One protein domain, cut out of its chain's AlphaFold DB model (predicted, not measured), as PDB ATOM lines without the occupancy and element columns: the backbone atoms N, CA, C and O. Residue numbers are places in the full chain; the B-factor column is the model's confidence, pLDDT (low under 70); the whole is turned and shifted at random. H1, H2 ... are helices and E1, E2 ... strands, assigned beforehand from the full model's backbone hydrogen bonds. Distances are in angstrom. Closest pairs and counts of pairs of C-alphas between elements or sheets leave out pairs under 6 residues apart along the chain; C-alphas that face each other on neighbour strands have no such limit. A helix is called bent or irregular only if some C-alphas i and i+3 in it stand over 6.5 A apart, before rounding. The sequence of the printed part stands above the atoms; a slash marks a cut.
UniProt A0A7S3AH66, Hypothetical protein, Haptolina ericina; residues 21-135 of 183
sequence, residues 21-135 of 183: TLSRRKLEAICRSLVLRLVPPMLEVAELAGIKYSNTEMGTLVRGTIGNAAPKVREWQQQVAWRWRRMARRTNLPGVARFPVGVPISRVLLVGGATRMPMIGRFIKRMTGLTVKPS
ATOM      1  N   THR A  21     181.802 202.811 243.488       82.12
ATOM      2  CA  THR A  21     180.819 202.713 242.405       82.12
ATOM      3  C   THR A  21     181.549 202.603 241.074       82.12
ATOM      4  O   THR A  21     182.317 203.494 240.696       82.12
ATOM      5  N   LEU A  22     181.314 201.514 240.342       84.62
ATOM      6  CA  LEU A  22     181.977 201.255 239.072       84.62
ATOM      7  C   LEU A  22     180.951 201.315 237.941       84.62
ATOM      8  O   LEU A  22     180.047 200.490 237.813       84.62
ATOM      9  N   SER A  23     181.077 202.336 237.095       89.25
ATOM     10  CA  SER A  23     180.204 202.464 235.932       89.25
ATOM     11  C   SER A  23     180.579 201.436 234.867       89.25
ATOM     12  O   SER A  23     181.753 201.120 234.662       89.25
ATOM     13  N   ARG A  24     179.591 200.984 234.092       87.81
ATOM     14  CA  ARG A  24     179.817 200.100 232.941       87.81
ATOM     15  C   ARG A  24     180.917 200.607 231.999       87.81
ATOM     16  O   ARG A  24     181.725 199.818 231.526       87.81
ATOM     17  N   ARG A  25     180.971 201.919 231.736       88.00
ATOM     18  CA  ARG A  25     182.011 202.525 230.885       88.00
ATOM     19  C   ARG A  25     183.410 202.326 231.470       88.00
ATOM     20  O   ARG A  25     184.335 202.039 230.719       88.00
ATOM     21  N   LYS A  26     183.558 202.450 232.794       89.62
ATOM     22  CA  LYS A  26     184.834 202.239 233.488       89.62
ATOM     23  C   LYS A  26     185.262 200.771 233.427       89.62
ATOM     24  O   LYS A  26     186.425 200.504 233.150       89.62
ATOM     25  N   LEU A  27     184.318 199.835 233.576       90.44
ATOM     26  CA  LEU A  27     184.584 198.401 233.401       90.44
ATOM     27  C   LEU A  27     185.039 198.086 231.970       90.44
ATOM     28  O   LEU A  27     186.072 197.454 231.768       90.44
ATOM     29  N   GLU A  28     184.296 198.576 230.973       90.69
ATOM     30  CA  GLU A  28     184.626 198.380 229.558       90.69
ATOM     31  C   GLU A  28     186.003 198.976 229.211       90.69
ATOM     32  O   GLU A  28     186.751 198.373 228.444       90.69
ATOM     33  N   ALA A  29     186.375 200.113 229.808       90.94
ATOM     34  CA  ALA A  29     187.692 200.719 229.627       90.94
ATOM     35  C   ALA A  29     188.827 199.846 230.189       90.94
ATOM     36  O   ALA A  29     189.823 199.636 229.499       90.94
ATOM     37  N   ILE A  30     188.661 199.292 231.396       93.38
ATOM     38  CA  ILE A  30     189.657 198.414 232.034       93.38
ATOM     39  C   ILE A  30     189.826 197.116 231.234       93.38
ATOM     40  O   ILE A  30     190.944 196.691 230.952       93.38
ATOM     41  N   CYS A  31     188.721 196.504 230.801       91.38
ATOM     42  CA  CYS A  31     188.746 195.245 230.056       91.38
ATOM     43  C   CYS A  31     189.114 195.408 228.570       91.38
ATOM     44  O   CYS A  31     189.268 194.408 227.867       91.38
ATOM     45  N   ARG A  32     189.264 196.638 228.061       90.06
ATOM     46  CA  ARG A  32     189.510 196.901 226.634       90.06
ATOM     47  C   ARG A  32     190.771 196.212 226.115       90.06
ATOM     48  O   ARG A  32     190.750 195.665 225.015       90.06
ATOM     49  N   SER A  33     191.847 196.215 226.899       92.38
ATOM     50  CA  SER A  33     193.112 195.571 226.521       92.38
ATOM     51  C   SER A  33     192.955 194.058 226.346       92.38
ATOM     52  O   SER A  33     193.523 193.491 225.418       92.38
ATOM     53  N   LEU A  34     192.131 193.414 227.178       92.38
ATOM     54  CA  LEU A  34     191.841 191.982 227.090       92.38
ATOM     55  C   LEU A  34     191.063 191.648 225.818       92.38
ATOM     56  O   LEU A  34     191.403 190.694 225.127       92.38
ATOM     57  N   VAL A  35     190.065 192.464 225.467       88.25
ATOM     58  CA  VAL A  35     189.296 192.273 224.226       88.25
ATOM     59  C   VAL A  35     190.190 192.436 222.996       88.25
ATOM     60  O   VAL A  35     190.079 191.662 222.051       88.25
ATOM     61  N   LEU A  36     191.120 193.395 223.009       88.06
ATOM     62  CA  LEU A  36     192.041 193.609 221.889       88.06
ATOM     63  C   LEU A  36     193.019 192.444 221.675       88.06
ATOM     64  O   LEU A  36     193.429 192.211 220.540       88.06
ATOM     65  N   ARG A  37     193.335 191.657 222.712       91.44
ATOM     66  CA  ARG A  37     194.149 190.431 222.568       91.44
ATOM     67  C   ARG A  37     193.460 189.335 221.753       91.44
ATOM     68  O   ARG A  37     194.131 188.403 221.329       91.44
ATOM     69  N   LEU A  38     192.154 189.444 221.505       87.06
ATOM     70  CA  LEU A  38     191.425 188.522 220.633       87.06
ATOM     71  C   LEU A  38     191.639 188.827 219.145       87.06
ATOM     72  O   LEU A  38     191.392 187.958 218.315       87.06
ATOM     73  N   VAL A  39     192.108 190.030 218.788       86.50
ATOM     74  CA  VAL A  39     192.287 190.421 217.379       86.50
ATOM     75  C   VAL A  39     193.322 189.538 216.666       86.50
ATOM     76  O   VAL A  39     192.965 188.975 215.632       86.50
ATOM     77  N   PRO A  40     194.559 189.350 217.180       86.44
ATOM     78  CA  PRO A  40     195.570 188.555 216.478       86.44
ATOM     79  C   PRO A  40     195.139 187.117 216.138       86.44
ATOM     80  O   PRO A  40     195.226 186.760 214.962       86.44
ATOM     81  N   PRO A  41     194.609 186.301 217.077       87.88
ATOM     82  CA  PRO A  41     194.206 184.935 216.742       87.88
ATOM     83  C   PRO A  41     193.026 184.889 215.763       87.88
ATOM     84  O   PRO A  41     192.940 183.975 214.949       87.88
ATOM     85  N   MET A  42     192.124 185.877 215.787       83.50
ATOM     86  CA  MET A  42     191.021 185.939 214.822       83.50
ATOM     87  C   MET A  42     191.505 186.233 213.398       83.50
ATOM     88  O   MET A  42     191.013 185.618 212.454       83.50
ATOM     89  N   LEU A  43     192.470 187.144 213.240       80.81
ATOM     90  CA  LEU A  43     193.069 187.445 211.938       80.81
ATOM     91  C   LEU A  43     193.819 186.233 211.376       80.81
ATOM     92  O   LEU A  43     193.642 185.899 210.208       80.81
ATOM     93  N   GLU A  44     194.586 185.541 212.222       78.94
ATOM     94  CA  GLU A  44     195.316 184.332 211.829       78.94
ATOM     95  C   GLU A  44     194.364 183.232 211.336       78.94
ATOM     96  O   GLU A  44     194.573 182.645 210.276       78.94
ATOM     97  N   VAL A  45     193.268 182.985 212.060       78.44
ATOM     98  CA  VAL A  45     192.263 181.993 211.650       78.44
ATOM     99  C   VAL A  45     191.551 182.406 210.362       78.44
ATOM    100  O   VAL A  45     191.295 181.554 209.512       78.44
ATOM    101  N   ALA A  46     191.248 183.692 210.180       77.25
ATOM    102  CA  ALA A  46     190.641 184.177 208.943       77.25
ATOM    103  C   ALA A  46     191.568 183.972 207.735       77.25
ATOM    104  O   ALA A  46     191.116 183.504 206.689       77.25
ATOM    105  N   GLU A  47     192.868 184.235 207.895       75.00
ATOM    106  CA  GLU A  47     193.874 183.982 206.863       75.00
ATOM    107  C   GLU A  47     193.981 182.484 206.532       75.00
ATOM    108  O   GLU A  47     193.942 182.107 205.358       75.00
ATOM    109  N   LEU A  48     194.016 181.617 207.553       72.00
ATOM    110  CA  LEU A  48     193.999 180.156 207.387       72.00
ATOM    111  C   LEU A  48     192.732 179.664 206.665       72.00
ATOM    112  O   LEU A  48     192.802 178.751 205.839       72.00
ATOM    113  N   ALA A  49     191.587 180.292 206.934       71.94
ATOM    114  CA  ALA A  49     190.316 180.014 206.268       71.94
ATOM    115  C   ALA A  49     190.220 180.622 204.853       71.94
ATOM    116  O   ALA A  49     189.261 180.346 204.127       71.94
ATOM    117  N   GLY A  50     191.199 181.434 204.434       69.75
ATOM    118  CA  GLY A  50     191.188 182.159 203.162       69.75
ATOM    119  C   GLY A  50     190.104 183.235 203.080       69.75
ATOM    120  O   GLY A  50     189.629 183.549 201.990       69.75
ATOM    121  N   ILE A  51     189.684 183.776 204.222       73.62
ATOM    122  CA  ILE A  51     188.688 184.841 204.337       73.62
ATOM    123  C   ILE A  51     189.441 186.153 204.543       73.62
ATOM    124  O   ILE A  51     190.318 186.242 205.399       73.62
ATOM    125  N   LYS A  52     189.117 187.182 203.753       66.62
ATOM    126  CA  LYS A  52     189.745 188.500 203.892       66.62
ATOM    127  C   LYS A  52     188.766 189.476 204.532       66.62
ATOM    128  O   LYS A  52     187.600 189.544 204.144       66.62
ATOM    129  N   TYR A  53     189.256 190.249 205.494       66.06
ATOM    130  CA  TYR A  53     188.559 191.438 205.972       66.06
ATOM    131  C   TYR A  53     188.739 192.545 204.926       66.06
ATOM    132  O   TYR A  53     189.857 192.774 204.466       66.06
ATOM    133  N   SER A  54     187.654 193.199 204.507       59.25
ATOM    134  CA  SER A  54     187.753 194.375 203.640       59.25
ATOM    135  C   SER A  54     188.467 195.514 204.375       59.25
ATOM    136  O   SER A  54     188.129 195.825 205.517       59.25
ATOM    137  N   ASN A  55     189.439 196.154 203.720       53.31
ATOM    138  CA  ASN A  55     190.156 197.310 204.273       53.31
ATOM    139  C   ASN A  55     189.346 198.615 204.182       53.31
ATOM    140  O   ASN A  55     189.686 199.589 204.848       53.31
ATOM    141  N   THR A  56     188.294 198.649 203.360       51.88
ATOM    142  CA  THR A  56     187.485 199.850 203.093       51.88
ATOM    143  C   THR A  56     186.357 200.030 204.109       51.88
ATOM    144  O   THR A  56     185.955 201.151 204.397       51.88
ATOM    145  N   GLU A  57     185.891 198.928 204.703       50.03
ATOM    146  CA  GLU A  57     184.894 198.903 205.772       50.03
ATOM    147  C   GLU A  57     185.278 197.804 206.762       50.03
ATOM    148  O   GLU A  57     185.186 196.611 206.457       50.03
ATOM    149  N   MET A  58     185.706 198.201 207.962       48.78
ATOM    150  CA  MET A  58     185.859 197.273 209.080       48.78
ATOM    151  C   MET A  58     184.498 196.586 209.295       48.78
ATOM    152  O   MET A  58     183.548 197.230 209.738       48.78
ATOM    153  N   GLY A  59     184.385 195.312 208.911       53.06
ATOM    154  CA  GLY A  59     183.147 194.547 209.050       53.06
ATOM    155  C   GLY A  59     182.650 193.819 207.803       53.06
ATOM    156  O   GLY A  59     181.777 192.980 207.949       53.06
ATOM    157  N   THR A  60     183.189 194.019 206.602       54.03
ATOM    158  CA  THR A  60     182.730 193.209 205.453       54.03
ATOM    159  C   THR A  60     183.704 192.064 205.193       54.03
ATOM    160  O   THR A  60     184.833 192.272 204.744       54.03
ATOM    161  N   LEU A  61     183.282 190.838 205.521       58.97
ATOM    162  CA  LEU A  61     184.022 189.612 205.218       58.97
ATOM    163  C   LEU A  61     183.849 189.283 203.737       58.97
ATOM    164  O   LEU A  61     182.760 188.926 203.292       58.97
ATOM    165  N   VAL A  62     184.928 189.404 202.973       56.38
ATOM    166  CA  VAL A  62     184.924 189.143 201.534       56.38
ATOM    167  C   VAL A  62     185.521 187.763 201.276       56.38
ATOM    168  O   VAL A  62     186.475 187.335 201.935       56.38
ATOM    169  N   ARG A  63     184.963 187.059 200.284       55.53
ATOM    170  CA  ARG A  63     185.544 185.829 199.739       55.53
ATOM    171  C   ARG A  63     186.977 186.113 199.285       55.53
ATOM    172  O   ARG A  63     187.190 186.830 198.311       55.53
ATOM    173  N   GLY A  64     187.955 185.555 199.990       55.56
ATOM    174  CA  GLY A  64     189.347 185.624 199.574       55.56
ATOM    175  C   GLY A  64     189.636 184.606 198.473       55.56
ATOM    176  O   GLY A  64     189.118 183.489 198.471       55.56
ATOM    177  N   THR A  65     190.487 184.982 197.524       51.97
ATOM    178  CA  THR A  65     191.140 184.050 196.605       51.97
ATOM    179  C   THR A  65     192.419 183.515 197.246       51.97
ATOM    180  O   THR A  65     193.243 184.276 197.752       51.97
ATOM    181  N   ILE A  66     192.620 182.195 197.192       52.44
ATOM    182  CA  ILE A  66     193.845 181.509 197.649       52.44
ATOM    183  C   ILE A  66     194.957 181.613 196.587       52.44
ATOM    184  O   ILE A  66     195.665 180.648 196.292       52.44
ATOM    185  N   GLY A  67     195.082 182.760 195.929       47.16
ATOM    186  CA  GLY A  67     196.217 183.014 195.050       47.16
ATOM    187  C   GLY A  67     197.396 183.411 195.926       47.16
ATOM    188  O   GLY A  67     197.509 184.587 196.235       47.16
ATOM    189  N   ASN A  68     198.206 182.432 196.355       48.12
ATOM    190  CA  ASN A  68     199.280 182.515 197.368       48.12
ATOM    191  C   ASN A  68     198.824 182.522 198.839       48.12
ATOM    192  O   ASN A  68     199.044 183.476 199.574       48.12
ATOM    193  N   ALA A  69     198.246 181.409 199.304       56.28
ATOM    194  CA  ALA A  69     198.200 181.121 200.741       56.28
ATOM    195  C   ALA A  69     199.623 181.054 201.328       56.28
ATOM    196  O   ALA A  69     200.490 180.393 200.746       56.28
ATOM    197  N   ALA A  70     199.832 181.700 202.481       59.22
ATOM    198  CA  ALA A  70     201.089 181.667 203.221       59.22
ATOM    199  C   ALA A  70     201.566 180.213 203.470       59.22
ATOM    200  O   ALA A  70     200.734 179.306 203.593       59.22
ATOM    201  N   PRO A  71     202.885 179.955 203.577       65.38
ATOM    202  CA  PRO A  71     203.439 178.601 203.713       65.38
ATOM    203  C   PRO A  71     202.806 177.801 204.858       65.38
ATOM    204  O   PRO A  71     202.463 176.635 204.682       65.38
ATOM    205  N   LYS A  72     202.538 178.470 205.986       66.62
ATOM    206  CA  LYS A  72     201.879 177.909 207.174       66.62
ATOM    207  C   LYS A  72     200.463 177.396 206.890       66.62
ATOM    208  O   LYS A  72     200.070 176.339 207.374       66.62
ATOM    209  N   VAL A  73     199.704 178.118 206.062       64.69
ATOM    210  CA  VAL A  73     198.357 177.720 205.631       64.69
ATOM    211  C   VAL A  73     198.444 176.449 204.785       64.69
ATOM    212  O   VAL A  73     197.663 175.524 204.987       64.69
ATOM    213  N   ARG A  74     199.415 176.375 203.864       65.06
ATOM    214  CA  ARG A  74     199.650 175.180 203.036       65.06
ATOM    215  C   ARG A  74     200.081 173.981 203.874       65.06
ATOM    216  O   ARG A  74     199.588 172.886 203.636       65.06
ATOM    217  N   GLU A  75     200.967 174.183 204.840       70.69
ATOM    218  CA  GLU A  75     201.444 173.130 205.737       70.69
ATOM    219  C   GLU A  75     200.301 172.571 206.590       70.69
ATOM    220  O   GLU A  75     200.052 171.366 206.584       70.69
ATOM    221  N   TRP A  76     199.529 173.446 207.240       68.12
ATOM    222  CA  TRP A  76     198.342 173.039 207.988       68.12
ATOM    223  C   TRP A  76     197.336 172.311 207.087       68.12
ATOM    224  O   TRP A  76     196.870 171.222 207.431       68.12
ATOM    225  N   GLN A  77     197.066 172.848 205.889       66.62
ATOM    226  CA  GLN A  77     196.218 172.193 204.894       66.62
ATOM    227  C   GLN A  77     196.746 170.805 204.530       66.62
ATOM    228  O   GLN A  77     195.943 169.889 204.426       66.62
ATOM    229  N   GLN A  78     198.057 170.605 204.373       67.25
ATOM    230  CA  GLN A  78     198.653 169.294 204.090       67.25
ATOM    231  C   GLN A  78     198.502 168.320 205.268       67.25
ATOM    232  O   GLN A  78     198.143 167.158 205.053       67.25
ATOM    233  N   GLN A  79     198.697 168.798 206.501       69.19
ATOM    234  CA  GLN A  79     198.529 168.003 207.721       69.19
ATOM    235  C   GLN A  79     197.089 167.507 207.894       69.19
ATOM    236  O   GLN A  79     196.873 166.372 208.319       69.19
ATOM    237  N   VAL A  80     196.086 168.312 207.523       65.31
ATOM    238  CA  VAL A  80     194.670 167.908 207.598       65.31
ATOM    239  C   VAL A  80     194.137 167.325 206.283       65.31
ATOM    240  O   VAL A  80     193.112 166.640 206.283       65.31
ATOM    241  N   ALA A  81     194.848 167.505 205.164       64.50
ATOM    242  CA  ALA A  81     194.429 167.040 203.841       64.50
ATOM    243  C   ALA A  81     194.293 165.526 203.776       64.50
ATOM    244  O   ALA A  81     193.485 165.033 202.997       64.50
ATOM    245  N   TRP A  82     195.063 164.751 204.546       67.19
ATOM    246  CA  TRP A  82     194.872 163.297 204.570       67.19
ATOM    247  C   TRP A  82     193.543 162.912 205.241       67.19
ATOM    248  O   TRP A  82     192.866 162.005 204.752       67.19
ATOM    249  N   ARG A  83     193.127 163.631 206.300       63.03
ATOM    250  CA  ARG A  83     191.821 163.440 206.960       63.03
ATOM    251  C   ARG A  83     190.695 163.782 205.994       63.03
ATOM    252  O   ARG A  83     189.768 162.993 205.824       63.03
ATOM    253  N   TRP A  84     190.844 164.898 205.283       64.50
ATOM    254  CA  TRP A  84     189.884 165.341 204.275       64.50
ATOM    255  C   TRP A  84     189.818 164.396 203.065       64.50
ATOM    256  O   TRP A  84     188.739 163.996 202.649       64.50
ATOM    257  N   ARG A  85     190.962 163.927 202.547       65.19
ATOM    258  CA  ARG A  85     191.028 162.931 201.458       65.19
ATOM    259  C   ARG A  85     190.438 161.581 201.861       65.19
ATOM    260  O   ARG A  85     189.865 160.881 201.030       65.19
ATOM    261  N   ARG A  86     190.587 161.172 203.124       65.75
ATOM    262  CA  ARG A  86     189.948 159.956 203.651       65.75
ATOM    263  C   ARG A  86     188.429 160.115 203.737       65.75
ATOM    264  O   ARG A  86     187.722 159.169 203.412       65.75
ATOM    265  N   MET A  87     187.952 161.294 204.123       58.03
ATOM    266  CA  MET A  87     186.531 161.642 204.166       58.03
ATOM    267  C   MET A  87     185.913 161.706 202.762       58.03
ATOM    268  O   MET A  87     184.939 161.011 202.504       58.03
ATOM    269  N   ALA A  88     186.525 162.452 201.837       60.56
ATOM    270  CA  ALA A  88     186.040 162.619 200.467       60.56
ATOM    271  C   ALA A  88     185.889 161.282 199.721       60.56
ATOM    272  O   ALA A  88     184.938 161.096 198.970       60.56
ATOM    273  N   ARG A  89     186.790 160.320 199.977       64.38
ATOM    274  CA  ARG A  89     186.699 158.959 199.418       64.38
ATOM    275  C   ARG A  89     185.505 158.157 199.939       64.38
ATOM    276  O   ARG A  89     185.067 157.247 199.253       64.38
ATOM    277  N   ARG A  90     185.012 158.451 201.145       58.25
ATOM    278  CA  ARG A  90     183.905 157.715 201.773       58.25
ATOM    279  C   ARG A  90     182.533 158.277 201.436       58.25
ATOM    280  O   ARG A  90     181.571 157.526 201.470       58.25
ATOM    281  N   THR A  91     182.435 159.570 201.147       53.81
ATOM    282  CA  THR A  91     181.141 160.257 201.060       53.81
ATOM    283  C   THR A  91     180.624 160.449 199.635       53.81
ATOM    284  O   THR A  91     179.484 160.862 199.483       53.81
ATOM    285  N   ASN A  92     181.423 160.158 198.597       54.25
ATOM    286  CA  ASN A  92     181.074 160.292 197.168       54.25
ATOM    287  C   ASN A  92     180.330 161.605 196.807       54.25
ATOM    288  O   ASN A  92     179.501 161.640 195.901       54.25
ATOM    289  N   LEU A  93     180.606 162.691 197.542       51.03
ATOM    290  CA  LEU A  93     179.957 163.992 197.380       51.03
ATOM    291  C   LEU A  93     180.740 164.839 196.360       51.03
ATOM    292  O   LEU A  93     181.903 165.183 196.629       51.03
ATOM    293  N   PRO A  94     180.135 165.233 195.223       45.75
ATOM    294  CA  PRO A  94     180.770 166.143 194.277       45.75
ATOM    295  C   PRO A  94     180.962 167.510 194.953       45.75
ATOM    296  O   PRO A  94     180.005 168.224 195.228       45.75
ATOM    297  N   GLY A  95     182.211 167.851 195.289       49.75
ATOM    298  CA  GLY A  95     182.575 169.117 195.947       49.75
ATOM    299  C   GLY A  95     183.405 168.979 197.228       49.75
ATOM    300  O   GLY A  95     184.077 169.930 197.615       49.75
ATOM    301  N   VAL A  96     183.456 167.790 197.844       50.66
ATOM    302  CA  VAL A  96     184.262 167.534 199.063       50.66
ATOM    303  C   VAL A  96     185.717 167.164 198.729       50.66
ATOM    304  O   VAL A  96     186.554 167.036 199.614       50.66
ATOM    305  N   ALA A  97     186.084 167.051 197.448       48.59
ATOM    306  CA  ALA A  97     187.440 166.686 197.020       48.59
ATOM    307  C   ALA A  97     188.539 167.656 197.511       48.59
ATOM    308  O   ALA A  97     189.705 167.268 197.615       48.59
ATOM    309  N   ARG A  98     188.180 168.903 197.841       54.00
ATOM    310  CA  ARG A  98     189.098 169.937 198.331       54.00
ATOM    311  C   ARG A  98     188.532 170.585 199.593       54.00
ATOM    312  O   ARG A  98     187.323 170.754 199.709       54.00
ATOM    313  N   PHE A  99     189.408 170.934 200.533       57.41
ATOM    314  CA  PHE A  99     189.021 171.674 201.734       57.41
ATOM    315  C   PHE A  99     188.333 172.996 201.319       57.41
ATOM    316  O   PHE A  99     188.866 173.678 200.435       57.41
ATOM    317  N   PRO A 100     187.156 173.344 201.879       58.06
ATOM    318  CA  PRO A 100     186.450 174.569 201.527       58.06
ATOM    319  C   PRO A 100     187.233 175.765 202.067       58.06
ATOM    320  O   PRO A 100     187.308 175.985 203.271       58.06
ATOM    321  N   VAL A 101     187.833 176.540 201.170       59.91
ATOM    322  CA  VAL A 101     188.605 177.734 201.524       59.91
ATOM    323  C   VAL A 101     187.969 178.951 200.865       59.91
ATOM    324  O   VAL A 101     187.504 178.881 199.723       59.91
ATOM    325  N   GLY A 102     187.946 180.067 201.590       60.50
ATOM    326  CA  GLY A 102     187.352 181.321 201.133       60.50
ATOM    327  C   GLY A 102     185.825 181.318 201.147       60.50
ATOM    328  O   GLY A 102     185.206 182.124 200.457       60.50
ATOM    329  N   VAL A 103     185.191 180.418 201.904       64.62
ATOM    330  CA  VAL A 103     183.744 180.495 202.138       64.62
ATOM    331  C   VAL A 103     183.482 181.650 203.115       64.62
ATOM    332  O   VAL A 103     184.109 181.683 204.173       64.62
ATOM    333  N   PRO A 104     182.604 182.615 202.785       66.19
ATOM    334  CA  PRO A 104     182.288 183.714 203.692       66.19
ATOM    335  C   PRO A 104     181.590 183.197 204.957       66.19
ATOM    336  O   PRO A 104     180.809 182.245 204.908       66.19
ATOM    337  N   ILE A 105     181.848 183.841 206.100       75.94
ATOM    338  CA  ILE A 105     181.199 183.485 207.368       75.94
ATOM    339  C   ILE A 105     179.710 183.815 207.264       75.94
ATOM    340  O   ILE A 105     179.340 184.954 206.995       75.94
ATOM    341  N   SER A 106     178.847 182.825 207.496       76.62
ATOM    342  CA  SER A 106     177.392 183.025 207.428       76.62
ATOM    343  C   SER A 106     176.802 183.525 208.747       76.62
ATOM    344  O   SER A 106     175.864 184.320 208.747       76.62
ATOM    345  N   ARG A 107     177.308 183.032 209.886       78.31
ATOM    346  CA  ARG A 107     176.800 183.340 211.233       78.31
ATOM    347  C   ARG A 107     177.935 183.325 212.254       78.31
ATOM    348  O   ARG A 107     178.917 182.612 212.075       78.31
ATOM    349  N   VAL A 108     177.766 184.081 213.339       84.19
ATOM    350  CA  VAL A 108     178.681 184.084 214.487       84.19
ATOM    351  C   VAL A 108     177.954 183.552 215.714       84.19
ATOM    352  O   VAL A 108     176.861 184.020 216.033       84.19
ATOM    353  N   LEU A 109     178.580 182.596 216.396       86.69
ATOM    354  CA  LEU A 109     178.105 182.009 217.643       86.69
ATOM    355  C   LEU A 109     179.043 182.431 218.775       86.69
ATOM    356  O   LEU A 109     180.262 182.388 218.619       86.69
ATOM    357  N   LEU A 110     178.471 182.860 219.899       89.19
ATOM    358  CA  LEU A 110     179.222 183.192 221.106       89.19
ATOM    359  C   LEU A 110     179.040 182.071 222.123       89.19
ATOM    360  O   LEU A 110     177.916 181.657 222.386       89.19
ATOM    361  N   VAL A 111     180.151 181.593 222.675       89.94
ATOM    362  CA  VAL A 111     180.188 180.483 223.630       89.94
ATOM    363  C   VAL A 111     180.987 180.916 224.858       89.94
ATOM    364  O   VAL A 111     182.011 181.591 224.729       89.94
ATOM    365  N   GLY A 112     180.512 180.534 226.044       87.94
ATOM    366  CA  GLY A 112     181.096 180.867 227.344       87.94
ATOM    367  C   GLY A 112     180.501 182.119 228.001       87.94
ATOM    368  O   GLY A 112     180.210 183.116 227.338       87.94
ATOM    369  N   GLY A 113     180.365 182.102 229.333       88.06
ATOM    370  CA  GLY A 113     179.662 183.150 230.093       88.06
ATOM    371  C   GLY A 113     180.266 184.556 229.957       88.06
ATOM    372  O   GLY A 113     179.538 185.550 229.946       88.06
ATOM    373  N   ALA A 114     181.582 184.667 229.729       88.06
ATOM    374  CA  ALA A 114     182.246 185.958 229.505       88.06
ATOM    375  C   ALA A 114     181.674 186.716 228.292       88.06
ATOM    376  O   ALA A 114     181.663 187.948 228.279       88.06
ATOM    377  N   THR A 115     181.147 185.993 227.294       89.44
ATOM    378  CA  THR A 115     180.573 186.560 226.066       89.44
ATOM    379  C   THR A 115     179.245 187.290 226.275       89.44
ATOM    380  O   THR A 115     178.843 188.066 225.405       89.44
ATOM    381  N   ARG A 116     178.610 187.149 227.452       87.69
ATOM    382  CA  ARG A 116     177.417 187.926 227.839       87.69
ATOM    383  C   ARG A 116     177.722 189.420 228.008       87.69
ATOM    384  O   ARG A 116     176.810 190.246 227.959       87.69
ATOM    385  N   MET A 117     178.995 189.804 228.172       89.62
ATOM    386  CA  MET A 117     179.387 191.210 228.253       89.62
ATOM    387  C   MET A 117     179.058 191.928 226.930       89.62
ATOM    388  O   MET A 117     179.674 191.631 225.903       89.62
ATOM    389  N   PRO A 118     178.176 192.949 226.898       88.12
ATOM    390  CA  PRO A 118     177.661 193.432 225.614       88.12
ATOM    391  C   PRO A 118     178.690 194.219 224.781       88.12
ATOM    392  O   PRO A 118     178.462 194.496 223.604       88.12
ATOM    393  N   MET A 119     179.839 194.577 225.368       90.31
ATOM    394  CA  MET A 119     180.991 195.089 224.621       90.31
ATOM    395  C   MET A 119     181.527 194.068 223.608       90.31
ATOM    396  O   MET A 119     181.949 194.477 222.527       90.31
ATOM    397  N   ILE A 120     181.474 192.768 223.917       90.69
ATOM    398  CA  ILE A 120     181.980 191.695 223.049       90.69
ATOM    399  C   ILE A 120     181.118 191.586 221.794       90.69
ATOM    400  O   ILE A 120     181.652 191.643 220.691       90.69
ATOM    401  N   GLY A 121     179.789 191.549 221.932       88.56
ATOM    402  CA  GLY A 121     178.885 191.529 220.777       88.56
ATOM    403  C   GLY A 121     179.094 192.725 219.839       88.56
ATOM    404  O   GLY A 121     179.163 192.558 218.622       88.56
ATOM    405  N   ARG A 122     179.293 193.934 220.390       88.69
ATOM    406  CA  ARG A 122     179.630 195.129 219.590       88.69
ATOM    407  C   ARG A 122     180.993 195.020 218.915       88.69
ATOM    408  O   ARG A 122     181.147 195.458 217.780       88.69
ATOM    409  N   PHE A 123     181.989 194.486 219.614       88.75
ATOM    410  CA  PHE A 123     183.323 194.268 219.066       88.75
ATOM    411  C   PHE A 123     183.286 193.288 217.886       88.75
ATOM    412  O   PHE A 123     183.761 193.630 216.809       88.75
ATOM    413  N   ILE A 124     182.623 192.144 218.047       87.69
ATOM    414  CA  ILE A 124     182.459 191.133 216.999       87.69
ATOM    415  C   ILE A 124     181.676 191.677 215.805       87.69
ATOM    416  O   ILE A 124     182.095 191.469 214.668       87.69
ATOM    417  N   LYS A 125     180.597 192.435 216.036       86.06
ATOM    418  CA  LYS A 125     179.842 193.085 214.955       86.06
ATOM    419  C   LYS A 125     180.703 194.074 214.164       86.06
ATOM    420  O   LYS A 125     180.606 194.104 212.948       86.06
ATOM    421  N   ARG A 126     181.573 194.849 214.823       83.88
ATOM    422  CA  ARG A 126     182.523 195.743 214.131       83.88
ATOM    423  C   ARG A 126     183.601 194.985 213.357       83.88
ATOM    424  O   ARG A 126     184.020 195.444 212.309       83.88
ATOM    425  N   MET A 127     184.046 193.840 213.868       80.31
ATOM    426  CA  MET A 127     185.070 193.023 213.210       80.31
ATOM    427  C   MET A 127     184.525 192.247 212.006       80.31
ATOM    428  O   MET A 127     185.210 192.106 211.002       80.31
ATOM    429  N   THR A 128     183.310 191.708 212.115       78.81
ATOM    430  CA  THR A 128     182.761 190.729 211.157       78.81
ATOM    431  C   THR A 128     181.579 191.248 210.343       78.81
ATOM    432  O   THR A 128     181.161 190.555 209.423       78.81
ATOM    433  N   GLY A 129     180.987 192.389 210.721       80.31
ATOM    434  CA  GLY A 129     179.748 192.950 210.147       80.31
ATOM    435  C   GLY A 129     178.487 192.156 210.466       80.31
ATOM    436  O   GLY A 129     177.370 192.648 210.304       80.31
ATOM    437  N   LEU A 130     178.644 190.937 210.977       81.88
ATOM    438  CA  LEU A 130     177.551 190.042 211.296       81.88
ATOM    439  C   LEU A 130     176.954 190.407 212.654       81.88
ATOM    440  O   LEU A 130     177.648 190.632 213.649       81.88
ATOM    441  N   THR A 131     175.626 190.452 212.699       82.12
ATOM    442  CA  THR A 131     174.911 190.625 213.962       82.12
ATOM    443  C   THR A 131     174.836 189.279 214.672       82.12
ATOM    444  O   THR A 131     174.295 188.315 214.135       82.12
ATOM    445  N   VAL A 132     175.373 189.225 215.890       80.56
ATOM    446  CA  VAL A 132     175.267 188.054 216.760       80.56
ATOM    447  C   VAL A 132     173.810 187.903 217.198       80.56
ATOM    448  O   VAL A 132     173.261 188.809 217.825       80.56
ATOM    449  N   LYS A 133     173.188 186.769 216.869       75.12
ATOM    450  CA  LYS A 133     171.850 186.412 217.352       75.12
ATOM    451  C   LYS A 133     171.982 185.475 218.560       75.12
ATOM    452  O   LYS A 133     172.720 184.496 218.459       75.12
ATOM    453  N   PRO A 134     171.289 185.740 219.680       65.44
ATOM    454  CA  PRO A 134     171.281 184.853 220.838       65.44
ATOM    455  C   PRO A 134     170.307 183.696 220.583       65.44
ATOM    456  O   PRO A 134     169.206 183.675 221.113       65.44
ATOM    457  N   SER A 135     170.668 182.776 219.690       62.88
ATOM    458  CA  SER A 135     169.828 181.605 219.393       62.88
ATOM    459  C   SER A 135     170.119 180.415 220.310       62.88
ATOM    460  O   SER A 135     169.355 179.462 220.309       62.88
TER     461      SER A 135
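AT A GLANCE: This is residues 21 to 135 of the 183 residues of the protein "Hypothetical protein" of Haptolina ericina (UniProt A0A7S3AH66). H1 and H2 follow end to end as a long spine, with the bent helix H3 as an arm beyond H2 and the small hairpin E2 and E3 near H2; a long unnamed stretch then leads back to H4 and to H5, which stands beside H1 with few contacts. The printed part has 115 residues with three named strands and five named helices, in the order E1 H1 H2 E2 E3 H3 H4 H5, and is mostly helix; the two-strand sheet is antiparallel. It is loose, with a radius of gyration of the C-alphas of 17.8 A, a rod of 61 by 30 by 23 A.

HOW THE PARTS SIT: E1, residues 21 to 23, pairs with no named strand and meets H1, residues 24 to 36, only through their link. H2, residues 39 to 48, has Ala 46 closest to Lys 52 of E2, residues 51 to 53, C-alphas 6.7 A apart. E2 and E3, residues 61 to 63, form a hairpin, with N 62 and O 52 at 2.9 A, within hydrogen-bond range. H3, residues 71 to 91, was assigned as one helix by its hydrogen bonds but is bent, C-alphas 79 and 82 being 6.7 A apart; arms H3a, residues 71 to 79, and H3b, residues 82 to 91, stand at a steep tilt of 51 degrees. H2 and H3a are close but not clearly touching, the closest C-alphas, of Leu 48 and Val 73, being 5.3 A apart. H4, residues 113 to 116, is close to but not clearly touching H5, residues 118 to 128, the closest C-alphas, of Thr 115 and Gly 121, being 7.5 A apart. H5 is close to but not clearly touching H1, the closest C-alphas, of Glu 28 and Met 119, being 7.0 A apart, at a steep tilt of 41 degrees, the same way. Every O i to N i+4 pair is within hydrogen-bond range in H2, H3a and H5, against 7 of 9 in H1 and 5 of 6 in H3b; H4 is too short for such a pair.

IN THESE COORDINATES: E1 begins at C-alpha 21 (180.819, 202.713, 242.405). H1 is 17.7 A long and irregular, C-alphas 30 and 33 being 7.1 A apart; H2 is 14.4 A, H3a 12.3 A and H3b 14.5 A. H5, 15.6 A, ends at C-alpha 128 (182.761, 190.729, 211.157).

THE WHOLE: The C-alphas farthest apart, of Thr 21 and Asn 92, are 62.0 A apart. The printed part has no cut; the link from H3 to H4 is long, and residues 90 to 95 stand free. Mean pLDDT of the printed part is 72.5, with 55 residues under 70, among them 52 to 74 and 76 to 104.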